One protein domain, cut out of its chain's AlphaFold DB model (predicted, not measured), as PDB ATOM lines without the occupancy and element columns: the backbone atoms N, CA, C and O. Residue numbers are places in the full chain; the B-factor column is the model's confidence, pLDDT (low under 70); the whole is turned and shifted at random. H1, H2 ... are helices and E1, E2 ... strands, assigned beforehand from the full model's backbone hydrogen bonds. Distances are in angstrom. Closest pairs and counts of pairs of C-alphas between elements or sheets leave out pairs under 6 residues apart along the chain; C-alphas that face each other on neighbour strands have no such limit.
ATOM      1  N   PHE A  21     -15.463   8.511 139.284       89.31
ATOM      2  CA  PHE A  21     -15.215   7.321 138.476       89.31
ATOM      3  C   PHE A  21     -16.142   7.289 137.258       89.31
ATOM      4  O   PHE A  21     -17.306   7.700 137.308       89.31
ATOM      5  N   TYR A  22     -15.659   6.680 136.185       88.31
ATOM      6  CA  TYR A  22     -16.456   6.275 135.039       88.31
ATOM      7  C   TYR A  22     -16.906   4.807 135.156       88.31
ATOM      8  O   TYR A  22     -16.108   3.916 135.452       88.31
ATOM      9  N   ARG A  23     -18.191   4.522 134.894       85.81
ATOM     10  CA  ARG A  23     -18.736   3.152 134.784       85.81
ATOM     11  C   ARG A  23     -18.989   2.794 133.316       85.81
ATOM     12  O   ARG A  23     -20.019   3.205 132.775       85.81
ATOM     13  N   PRO A  24     -18.149   1.941 132.697       82.12
ATOM     14  CA  PRO A  24     -18.297   1.554 131.293       82.12
ATOM     15  C   PRO A  24     -19.661   0.954 130.943       82.12
ATOM     16  O   PRO A  24     -20.244   1.295 129.922       82.12
ATOM     17  N   HIS A  25     -20.198   0.099 131.817       77.62
ATOM     18  CA  HIS A  25     -21.434  -0.651 131.571       77.62
ATOM     19  C   HIS A  25     -22.700   0.220 131.530       77.62
ATOM     20  O   HIS A  25     -23.694  -0.187 130.939       77.62
ATOM     21  N   PHE A  26     -22.664   1.402 132.154       81.44
ATOM     22  CA  PHE A  26     -23.800   2.326 132.235       81.44
ATOM     23  C   PHE A  26     -23.539   3.649 131.512       81.44
ATOM     24  O   PHE A  26     -24.387   4.535 131.561       81.44
ATOM     25  N   LEU A  27     -22.368   3.794 130.874       86.31
ATOM     26  CA  LEU A  27     -21.912   5.041 130.255       86.31
ATOM     27  C   LEU A  27     -22.066   6.251 131.196       86.31
ATOM     28  O   LEU A  27     -22.412   7.349 130.770       86.31
ATOM     29  N   SER A  28     -21.836   6.036 132.492       91.31
ATOM     30  CA  SER A  28     -22.129   7.018 133.535       91.31
ATOM     31  C   SER A  28     -20.851   7.493 134.206       91.31
ATOM     32  O   SER A  28     -20.023   6.670 134.604       91.31
ATOM     33  N   ILE A  29     -20.737   8.801 134.404       91.25
ATOM     34  CA  ILE A  29     -19.675   9.428 135.187       91.25
ATOM     35  C   ILE A  29     -20.250   9.816 136.545       91.25
ATOM     36  O   ILE A  29     -21.335  10.389 136.626       91.25
ATOM     37  N   PHE A  30     -19.521   9.493 137.604       91.12
ATOM     38  CA  PHE A  30     -19.790   9.950 138.957       91.12
ATOM     39  C   PHE A  30     -18.682  10.902 139.395       91.12
ATOM     40  O   PHE A  30     -17.507  10.630 139.147       91.12
ATOM     41  N   ILE A  31     -19.057  11.979 140.080       91.12
ATOM     42  CA  ILE A  31     -18.133  12.926 140.704       91.12
ATOM     43  C   ILE A  31     -18.569  13.120 142.151       91.12
ATOM     44  O   ILE A  31     -19.737  13.377 142.427       91.12
ATOM     45  N   ASN A  32     -17.611  13.006 143.061       87.19
ATOM     46  CA  ASN A  32     -17.735  13.368 144.463       87.19
ATOM     47  C   ASN A  32     -17.308  14.836 144.639       87.19
ATOM     48  O   ASN A  32     -16.195  15.143 145.075       87.19
ATOM     49  N   GLY A  33     -18.180  15.732 144.183       86.25
ATOM     50  CA  GLY A  33     -17.980  17.176 144.111       86.25
ATOM     51  C   GLY A  33     -19.227  17.855 143.545       86.25
ATOM     52  O   GLY A  33     -20.243  17.197 143.312       86.25
ATOM     53  N   GLU A  34     -19.157  19.163 143.313       88.62
ATOM     54  CA  GLU A  34     -20.259  19.899 142.690       88.62
ATOM     55  C   GLU A  34     -20.125  19.857 141.165       88.62
ATOM     56  O   GLU A  34     -19.085  20.203 140.602       88.62
ATOM     57  N   PHE A  35     -21.184  19.407 140.493       90.88
ATOM     58  CA  PHE A  35     -21.274  19.410 139.038       90.88
ATOM     59  C   PHE A  35     -22.222  20.515 138.579       90.88
ATOM     60  O   PHE A  35     -23.360  20.587 139.042       90.88
ATOM     61  N   ASP A  36     -21.762  21.320 137.624       93.00
ATOM     62  CA  ASP A  36     -22.579  22.291 136.903       93.00
ATOM     63  C   ASP A  36     -22.461  22.007 135.400       93.00
ATOM     64  O   ASP A  36     -21.392  21.658 134.897       93.00
ATOM     65  N   VAL A  37     -23.577  22.131 134.681       90.75
ATOM     66  CA  VAL A  37     -23.606  22.005 133.215       90.75
ATOM     67  C   VAL A  37     -22.810  23.133 132.559       90.75
ATOM     68  O   VAL A  37     -22.213  22.936 131.499       90.75
ATOM     69  N   ASP A  38     -22.792  24.306 133.184       94.50
ATOM     70  CA  ASP A  38     -21.906  25.397 132.826       94.50
ATOM     71  C   ASP A  38     -20.531  25.172 133.473       94.50
ATOM     72  O   ASP A  38     -20.293  25.539 134.624       94.50
ATOM     73  N   LEU A  39     -19.626  24.535 132.723       92.19
ATOM     74  CA  LEU A  39     -18.306  24.105 133.205       92.19
ATOM     75  C   LEU A  39     -17.450  25.254 133.762       92.19
ATOM     76  O   LEU A  39     -16.560  25.007 134.574       92.19
ATOM     77  N   GLU A  40     -17.710  26.499 133.354       93.88
ATOM     78  CA  GLU A  40     -17.015  27.682 133.872       93.88
ATOM     79  C   GLU A  40     -17.368  27.977 135.337       93.88
ATOM     80  O   GLU A  40     -16.586  28.613 136.045       93.88
ATOM     81  N   LYS A  41     -18.522  27.492 135.813       94.69
ATOM     82  CA  LYS A  41     -18.951  27.616 137.212       94.69
ATOM     83  C   LYS A  41     -18.352  26.551 138.125       94.69
ATOM     84  O   LYS A  41     -18.446  26.677 139.345       94.69
ATOM     85  N   MET A  42     -17.743  25.508 137.564       95.25
ATOM     86  CA  MET A  42     -17.145  24.440 138.355       95.25
ATOM     87  C   MET A  42     -15.832  24.894 138.992       95.25
ATOM     88  O   MET A  42     -15.037  25.627 138.399       95.25
ATOM     89  N   SER A  43     -15.550  24.387 140.195       95.06
ATOM     90  CA  SER A  43     -14.221  24.543 140.779       95.06
ATOM     91  C   SER A  43     -13.176  23.893 139.864       95.06
ATOM     92  O   SER A  43     -13.433  22.860 139.243       95.06
ATOM     93  N   GLN A  44     -11.959  24.443 139.808       94.56
ATOM     94  CA  GLN A  44     -10.880  23.858 138.997       94.56
ATOM     95  C   GLN A  44     -10.635  22.375 139.340       94.56
ATOM     96  O   GLN A  44     -10.302  21.568 138.472       94.56
ATOM     97  N   LYS A  45     -10.828  22.011 140.613       92.31
ATOM     98  CA  LYS A  45     -10.645  20.649 141.118       92.31
ATOM     99  C   LYS A  45     -11.726  19.694 140.600       92.31
ATOM    100  O   LYS A  45     -11.407  18.578 140.182       92.31
ATOM    101  N   ASP A  46     -12.985  20.118 140.619       92.88
ATOM    102  CA  ASP A  46     -14.115  19.305 140.153       92.88
ATOM    103  C   ASP A  46     -14.149  19.234 138.630       92.88
ATOM    104  O   ASP A  46     -14.366  18.157 138.078       92.88
ATOM    105  N   LEU A  47     -13.808  20.329 137.945       95.50
ATOM    106  CA  LEU A  47     -13.638  20.341 136.495       95.50
ATOM    107  C   LEU A  47     -12.530  19.374 136.061       95.50
ATOM    108  O   LEU A  47     -12.727  18.581 135.145       95.50
ATOM    109  N   GLY A  48     -11.383  19.387 136.748       93.62
ATOM    110  CA  GLY A  48     -10.295  18.442 136.483       93.62
ATOM    111  C   GLY A  48     -10.727  16.984 136.661       93.62
ATOM    112  O   GLY A  48     -10.373  16.128 135.851       93.62
ATOM    113  N   THR A  49     -11.551  16.716 137.677       93.44
ATOM    114  CA  THR A  49     -12.112  15.383 137.930       93.44
ATOM    115  C   THR A  49     -13.106  14.986 136.834       93.44
ATOM    116  O   THR A  49     -12.995  13.898 136.277       93.44
ATOM    117  N   PHE A  50     -14.019  15.878 136.442       94.75
ATOM    118  CA  PHE A  50     -14.950  15.632 135.338       94.75
ATOM    119  C   PHE A  50     -14.219  15.330 134.032       94.75
ATOM    120  O   PHE A  50     -14.520  14.336 133.379       94.75
ATOM    121  N   VAL A  51     -13.234  16.152 133.660       95.31
ATOM    122  CA  VAL A  51     -12.467  15.974 132.420       95.31
ATOM    123  C   VAL A  51     -11.699  14.648 132.428       95.31
ATOM    124  O   VAL A  51     -11.637  13.976 131.395       95.31
ATOM    125  N   HIS A  52     -11.155  14.235 133.577       93.44
ATOM    126  CA  HIS A  52     -10.509  12.930 133.735       93.44
ATOM    127  C   HIS A  52     -11.487  11.782 133.444       93.44
ATOM    128  O   HIS A  52     -11.224  10.950 132.573       93.44
ATOM    129  N   GLU A  53     -12.652  11.775 134.092       92.38
ATOM    130  CA  GLU A  53     -13.655  10.722 133.885       92.38
ATOM    131  C   GLU A  53     -14.297  10.770 132.492       92.38
ATOM    132  O   GLU A  53     -14.584   9.733 131.891       92.38
ATOM    133  N   TYR A  54     -14.467  11.965 131.925       94.88
ATOM    134  CA  TYR A  54     -14.954  12.147 130.561       94.88
ATOM    135  C   TYR A  54     -13.959  11.620 129.525       94.88
ATOM    136  O   TYR A  54     -14.354  11.032 128.518       94.88
ATOM    137  N   THR A  55     -12.659  11.744 129.796       94.06
ATOM    138  CA  THR A  55     -11.622  11.134 128.959       94.06
ATOM    139  C   THR A  55     -11.727   9.610 128.978       94.06
ATOM    140  O   THR A  55     -11.689   8.995 127.911       94.06
ATOM    141  N   HIS A  56     -11.938   8.991 130.146       89.12
ATOM    142  CA  HIS A  56     -12.184   7.542 130.241       89.12
ATOM    143  C   HIS A  56     -13.435   7.115 129.468       89.12
ATOM    144  O   HIS A  56     -13.407   6.112 128.752       89.12
ATOM    145  N   TYR A  57     -14.515   7.896 129.554       92.94
ATOM    146  CA  TYR A  57     -15.727   7.678 128.762       92.94
ATOM    147  C   TYR A  57     -15.433   7.692 127.259       92.94
ATOM    148  O   TYR A  57     -15.751   6.725 126.559       92.94
ATOM    149  N   LEU A  58     -14.771   8.743 126.762       94.31
ATOM    150  CA  LEU A  58     -14.410   8.848 125.351       94.31
ATOM    151  C   LEU A  58     -13.518   7.687 124.922       94.31
ATOM    152  O   LEU A  58     -13.789   7.066 123.894       94.31
ATOM    153  N   GLN A  59     -12.495   7.344 125.703       89.81
ATOM    154  CA  GLN A  59     -11.626   6.206 125.411       89.81
ATOM    155  C   GLN A  59     -12.423   4.905 125.281       89.81
ATOM    156  O   GLN A  59     -12.166   4.118 124.368       89.81
ATOM    157  N   ASN A  60     -13.424   4.695 126.134       88.81
ATOM    158  CA  ASN A  60     -14.260   3.502 126.103       88.81
ATOM    159  C   ASN A  60     -15.124   3.390 124.836       88.81
ATOM    160  O   ASN A  60     -15.280   2.286 124.319       88.81
ATOM    161  N   ILE A  61     -15.672   4.496 124.318       90.12
ATOM    162  CA  ILE A  61     -16.602   4.451 123.171       90.12
ATOM    163  C   ILE A  61     -15.953   4.738 121.812       90.12
ATOM    164  O   ILE A  61     -16.492   4.335 120.786       90.12
ATOM    165  N   SER A  62     -14.816   5.438 121.785       92.56
ATOM    166  CA  SER A  62     -14.221   5.957 120.541       92.56
ATOM    167  C   SER A  62     -12.946   5.240 120.106       92.56
ATOM    168  O   SER A  62     -12.469   5.461 118.995       92.56
ATOM    169  N   THR A  63     -12.380   4.372 120.950       90.88
ATOM    170  CA  THR A  63     -11.109   3.702 120.646       90.88
ATOM    171  C   THR A  63     -11.289   2.215 120.377       90.88
ATOM    172  O   THR A  63     -12.163   1.548 120.933       90.88
ATOM    173  N   VAL A  64     -10.376   1.656 119.576       91.06
ATOM    174  CA  VAL A  64     -10.278   0.204 119.357       91.06
ATOM    175  C   VAL A  64     -10.052  -0.542 120.677       91.06
ATOM    176  O   VAL A  64     -10.546  -1.654 120.844       91.06
ATOM    177  N   PHE A  65      -9.349   0.070 121.635       82.75
ATOM    178  CA  PHE A  65      -9.161  -0.500 122.968       82.75
ATOM    179  C   PHE A  65     -10.493  -0.635 123.721       82.75
ATOM    180  O   PHE A  65     -10.804  -1.715 124.224       82.75
ATOM    181  N   GLY A  66     -11.310   0.418 123.729       83.44
ATOM    182  CA  GLY A  66     -12.652   0.402 124.314       83.44
ATOM    183  C   GLY A  66     -13.590  -0.609 123.645       83.44
ATOM    184  O   GLY A  66     -14.247  -1.403 124.326       83.44
ATOM    185  N   LEU A  67     -13.563  -0.686 122.309       85.25
ATOM    186  CA  LEU A  67     -14.303  -1.700 121.550       85.25
ATOM    187  C   LEU A  67     -13.849  -3.124 121.904       85.25
ATOM    188  O   LEU A  67     -14.679  -3.997 122.154       85.25
ATOM    189  N   ARG A  68     -12.534  -3.363 121.972       87.75
ATOM    190  CA  ARG A  68     -11.963  -4.661 122.356       87.75
ATOM    191  C   ARG A  68     -12.415  -5.078 123.754       87.75
ATOM    192  O   ARG A  68     -12.801  -6.232 123.936       87.75
ATOM    193  N   ASN A  69     -12.396  -4.159 124.717       82.81
ATOM    194  CA  ASN A  69     -12.872  -4.428 126.075       82.81
ATOM    195  C   ASN A  69     -14.368  -4.753 126.087       82.81
ATOM    196  O   ASN A  69     -14.771  -5.728 126.715       82.81
ATOM    197  N   SER A  70     -15.176  -4.009 125.332       85.00
ATOM    198  CA  SER A  70     -16.615  -4.269 125.210       85.00
ATOM    199  C   SER A  70     -16.892  -5.670 124.655       85.00
ATOM    200  O   SER A  70     -17.661  -6.431 125.240       85.00
ATOM    201  N   VAL A  71     -16.208  -6.064 123.575       89.38
ATOM    202  CA  VAL A  71     -16.322  -7.412 122.988       89.38
ATOM    203  C   VAL A  71     -15.920  -8.499 123.987       89.38
ATOM    204  O   VAL A  71     -16.591  -9.527 124.074       89.38
ATOM    205  N   TYR A  72     -14.848  -8.283 124.752       88.44
ATOM    206  CA  TYR A  72     -14.418  -9.213 125.795       88.44
ATOM    207  C   TYR A  72     -15.493  -9.397 126.876       88.44
ATOM    208  O   TYR A  72     -15.859 -10.533 127.176       88.44
ATOM    209  N   PHE A  73     -16.057  -8.307 127.406       82.44
ATOM    210  CA  PHE A  73     -17.110  -8.375 128.425       82.44
ATOM    211  C   PHE A  73     -18.374  -9.074 127.917       82.44
ATOM    212  O   PHE A  73     -18.918  -9.929 128.613       82.44
ATOM    213  N   PHE A  74     -18.823  -8.779 126.693       87.50
ATOM    214  CA  PHE A  74     -19.984  -9.466 126.119       87.50
ATOM    215  C   PHE A  74     -19.737 -10.962 125.915       87.50
ATOM    216  O   PHE A  74     -20.632 -11.766 126.175       87.50
ATOM    217  N   ARG A  75     -18.525 -11.352 125.499       92.62
ATOM    218  CA  ARG A  75     -18.136 -12.767 125.408       92.62
ATOM    219  C   ARG A  75     -18.154 -13.446 126.770       92.62
ATOM    220  O   ARG A  75     -18.771 -14.496 126.899       92.62
ATOM    221  N   TYR A  76     -17.566 -12.817 127.785       87.81
ATOM    222  CA  TYR A  76     -17.588 -13.329 129.151       87.81
ATOM    223  C   TYR A  76     -19.023 -13.530 129.665       87.81
ATOM    224  O   TYR A  76     -19.362 -14.608 130.144       87.81
ATOM    225  N   LEU A  77     -19.904 -12.537 129.502       85.00
ATOM    226  CA  LEU A  77     -21.311 -12.655 129.905       85.00
ATOM    227  C   LEU A  77     -22.048 -13.762 129.146       85.00
ATOM    228  O   LEU A  77     -22.876 -14.465 129.727       85.00
ATOM    229  N   PHE A  78     -21.754 -13.934 127.857       92.00
ATOM    230  CA  PHE A  78     -22.311 -15.026 127.071       92.00
ATOM    231  C   PHE A  78     -21.850 -16.389 127.596       92.00
ATOM    232  O   PHE A  78     -22.681 -17.276 127.772       92.00
ATOM    233  N   GLU A  79     -20.563 -16.549 127.898       91.25
ATOM    234  CA  GLU A  79     -20.014 -17.777 128.484       91.25
ATOM    235  C   GLU A  79     -20.627 -18.074 129.858       91.25
ATOM    236  O   GLU A  79     -21.065 -19.198 130.098       91.25
ATOM    237  N   VAL A  80     -20.767 -17.065 130.723       86.19
ATOM    238  CA  VAL A  80     -21.460 -17.198 132.016       86.19
ATOM    239  C   VAL A  80     -22.911 -17.631 131.816       86.19
ATOM    240  O   VAL A  80     -23.374 -18.555 132.481       86.19
ATOM    241  N   LYS A  81     -23.636 -17.019 130.873       87.44
ATOM    242  CA  LYS A  81     -25.013 -17.412 130.547       87.44
ATOM    243  C   LYS A  81     -25.086 -18.864 130.065       87.44
ATOM    244  O   LYS A  81     -25.996 -19.583 130.469       87.44
ATOM    245  N   GLN A  82     -24.164 -19.293 129.205       90.00
ATOM    246  CA  GLN A  82     -24.110 -20.677 128.723       90.00
ATOM    247  C   GLN A  82     -23.840 -21.649 129.871       90.00
ATOM    248  O   GLN A  82     -24.546 -22.646 129.999       90.00
ATOM    249  N   PHE A  83     -22.888 -21.323 130.746       87.19
ATOM    250  CA  PHE A  83     -22.614 -22.096 131.952       87.19
ATOM    251  C   PHE A  83     -23.868 -22.220 132.828       87.19
ATOM    252  O   PHE A  83     -24.240 -23.327 133.206       87.19
ATOM    253  N   VAL A  84     -24.567 -21.114 133.092       85.06
ATOM    254  CA  VAL A  84     -25.820 -21.110 133.866       85.06
ATOM    255  C   VAL A  84     -26.892 -21.979 133.214       85.06
ATOM    256  O   VAL A  84     -27.601 -22.698 133.900       85.06
ATOM    257  N   HIS A  85     -27.023 -21.917 131.890       84.88
ATOM    258  CA  HIS A  85     -28.040 -22.668 131.163       84.88
ATOM    259  C   HIS A  85     -27.777 -24.181 131.155       84.88
ATOM    260  O   HIS A  85     -28.715 -24.969 131.232       84.88
ATOM    261  N   GLN A  86     -26.508 -24.589 131.059       88.44
ATOM    262  CA  GLN A  86     -26.105 -25.998 131.015       88.44
ATOM    263  C   GLN A  86     -26.110 -26.667 132.396       88.44
ATOM    264  O   GLN A  86     -26.234 -27.888 132.483       88.44
ATOM    265  N   ASN A  87     -25.993 -25.889 133.474       82.56
ATOM    266  CA  ASN A  87     -25.983 -26.399 134.840       82.56
ATOM    267  C   ASN A  87     -27.350 -26.169 135.501       82.56
ATOM    268  O   ASN A  87     -27.767 -25.035 135.704       82.56
TER     269      ASN A  87
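AT A GLANCE: This is residues 21 to 87 of the 144 residues of an uncharacterized protein of Aureitalea marina (UniProt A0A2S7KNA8). Two long helices, H1 and H2, meet at their ends as a wide V; a small antiparallel hairpin, E1 and E2, packs on H1, and residues 74 to 87 stick out. The printed part has 67 residues, with E1, E2, H1 and H2 in that order, mostly helix. It is only just extended, close to loose: radius of gyration of the C-alphas 16.6 A, spans 54 by 24 by 15 A.

HOW THE PARTS SIT: E1, residues 21 to 23, and E2, residues 28 to 31, form a hairpin, antiparallel at 164 degrees; N 21 and O 30, 2.9 A apart, are within hydrogen-bond range. H1, residues 44 to 62, comes closest to E1 at the C-alphas of Tyr 22 and Glu 53, 5.4 A apart. H2, residues 64 to 86, is apart from both strands. Its residues 65 to 67 alone touch H1, at residues 59 to 61 alone, only at the corner; the closest C-alphas, of Asn 60 and Gly 66, are 3.9 A apart. Their steep tilt is 68 degrees, only just short of about perpendicular, the same way. Every O i to N i+4 pair in H1 and H2 is within hydrogen-bond range.

IN THESE COORDINATES: E1 begins at C-alpha 21, (-15.215, 7.321, 138.476). First to last C-alpha, H1 measures 25.9 A and H2 32.8 A, ending at (-26.105, -25.998, 131.015).

THE WHOLE: The C-alphas farthest apart, of Glu 40 and Asn 87, are 54.8 A apart. The printed part has no cut; the link from E2 to H1 is long. No printed residue is under 70 in pLDDT.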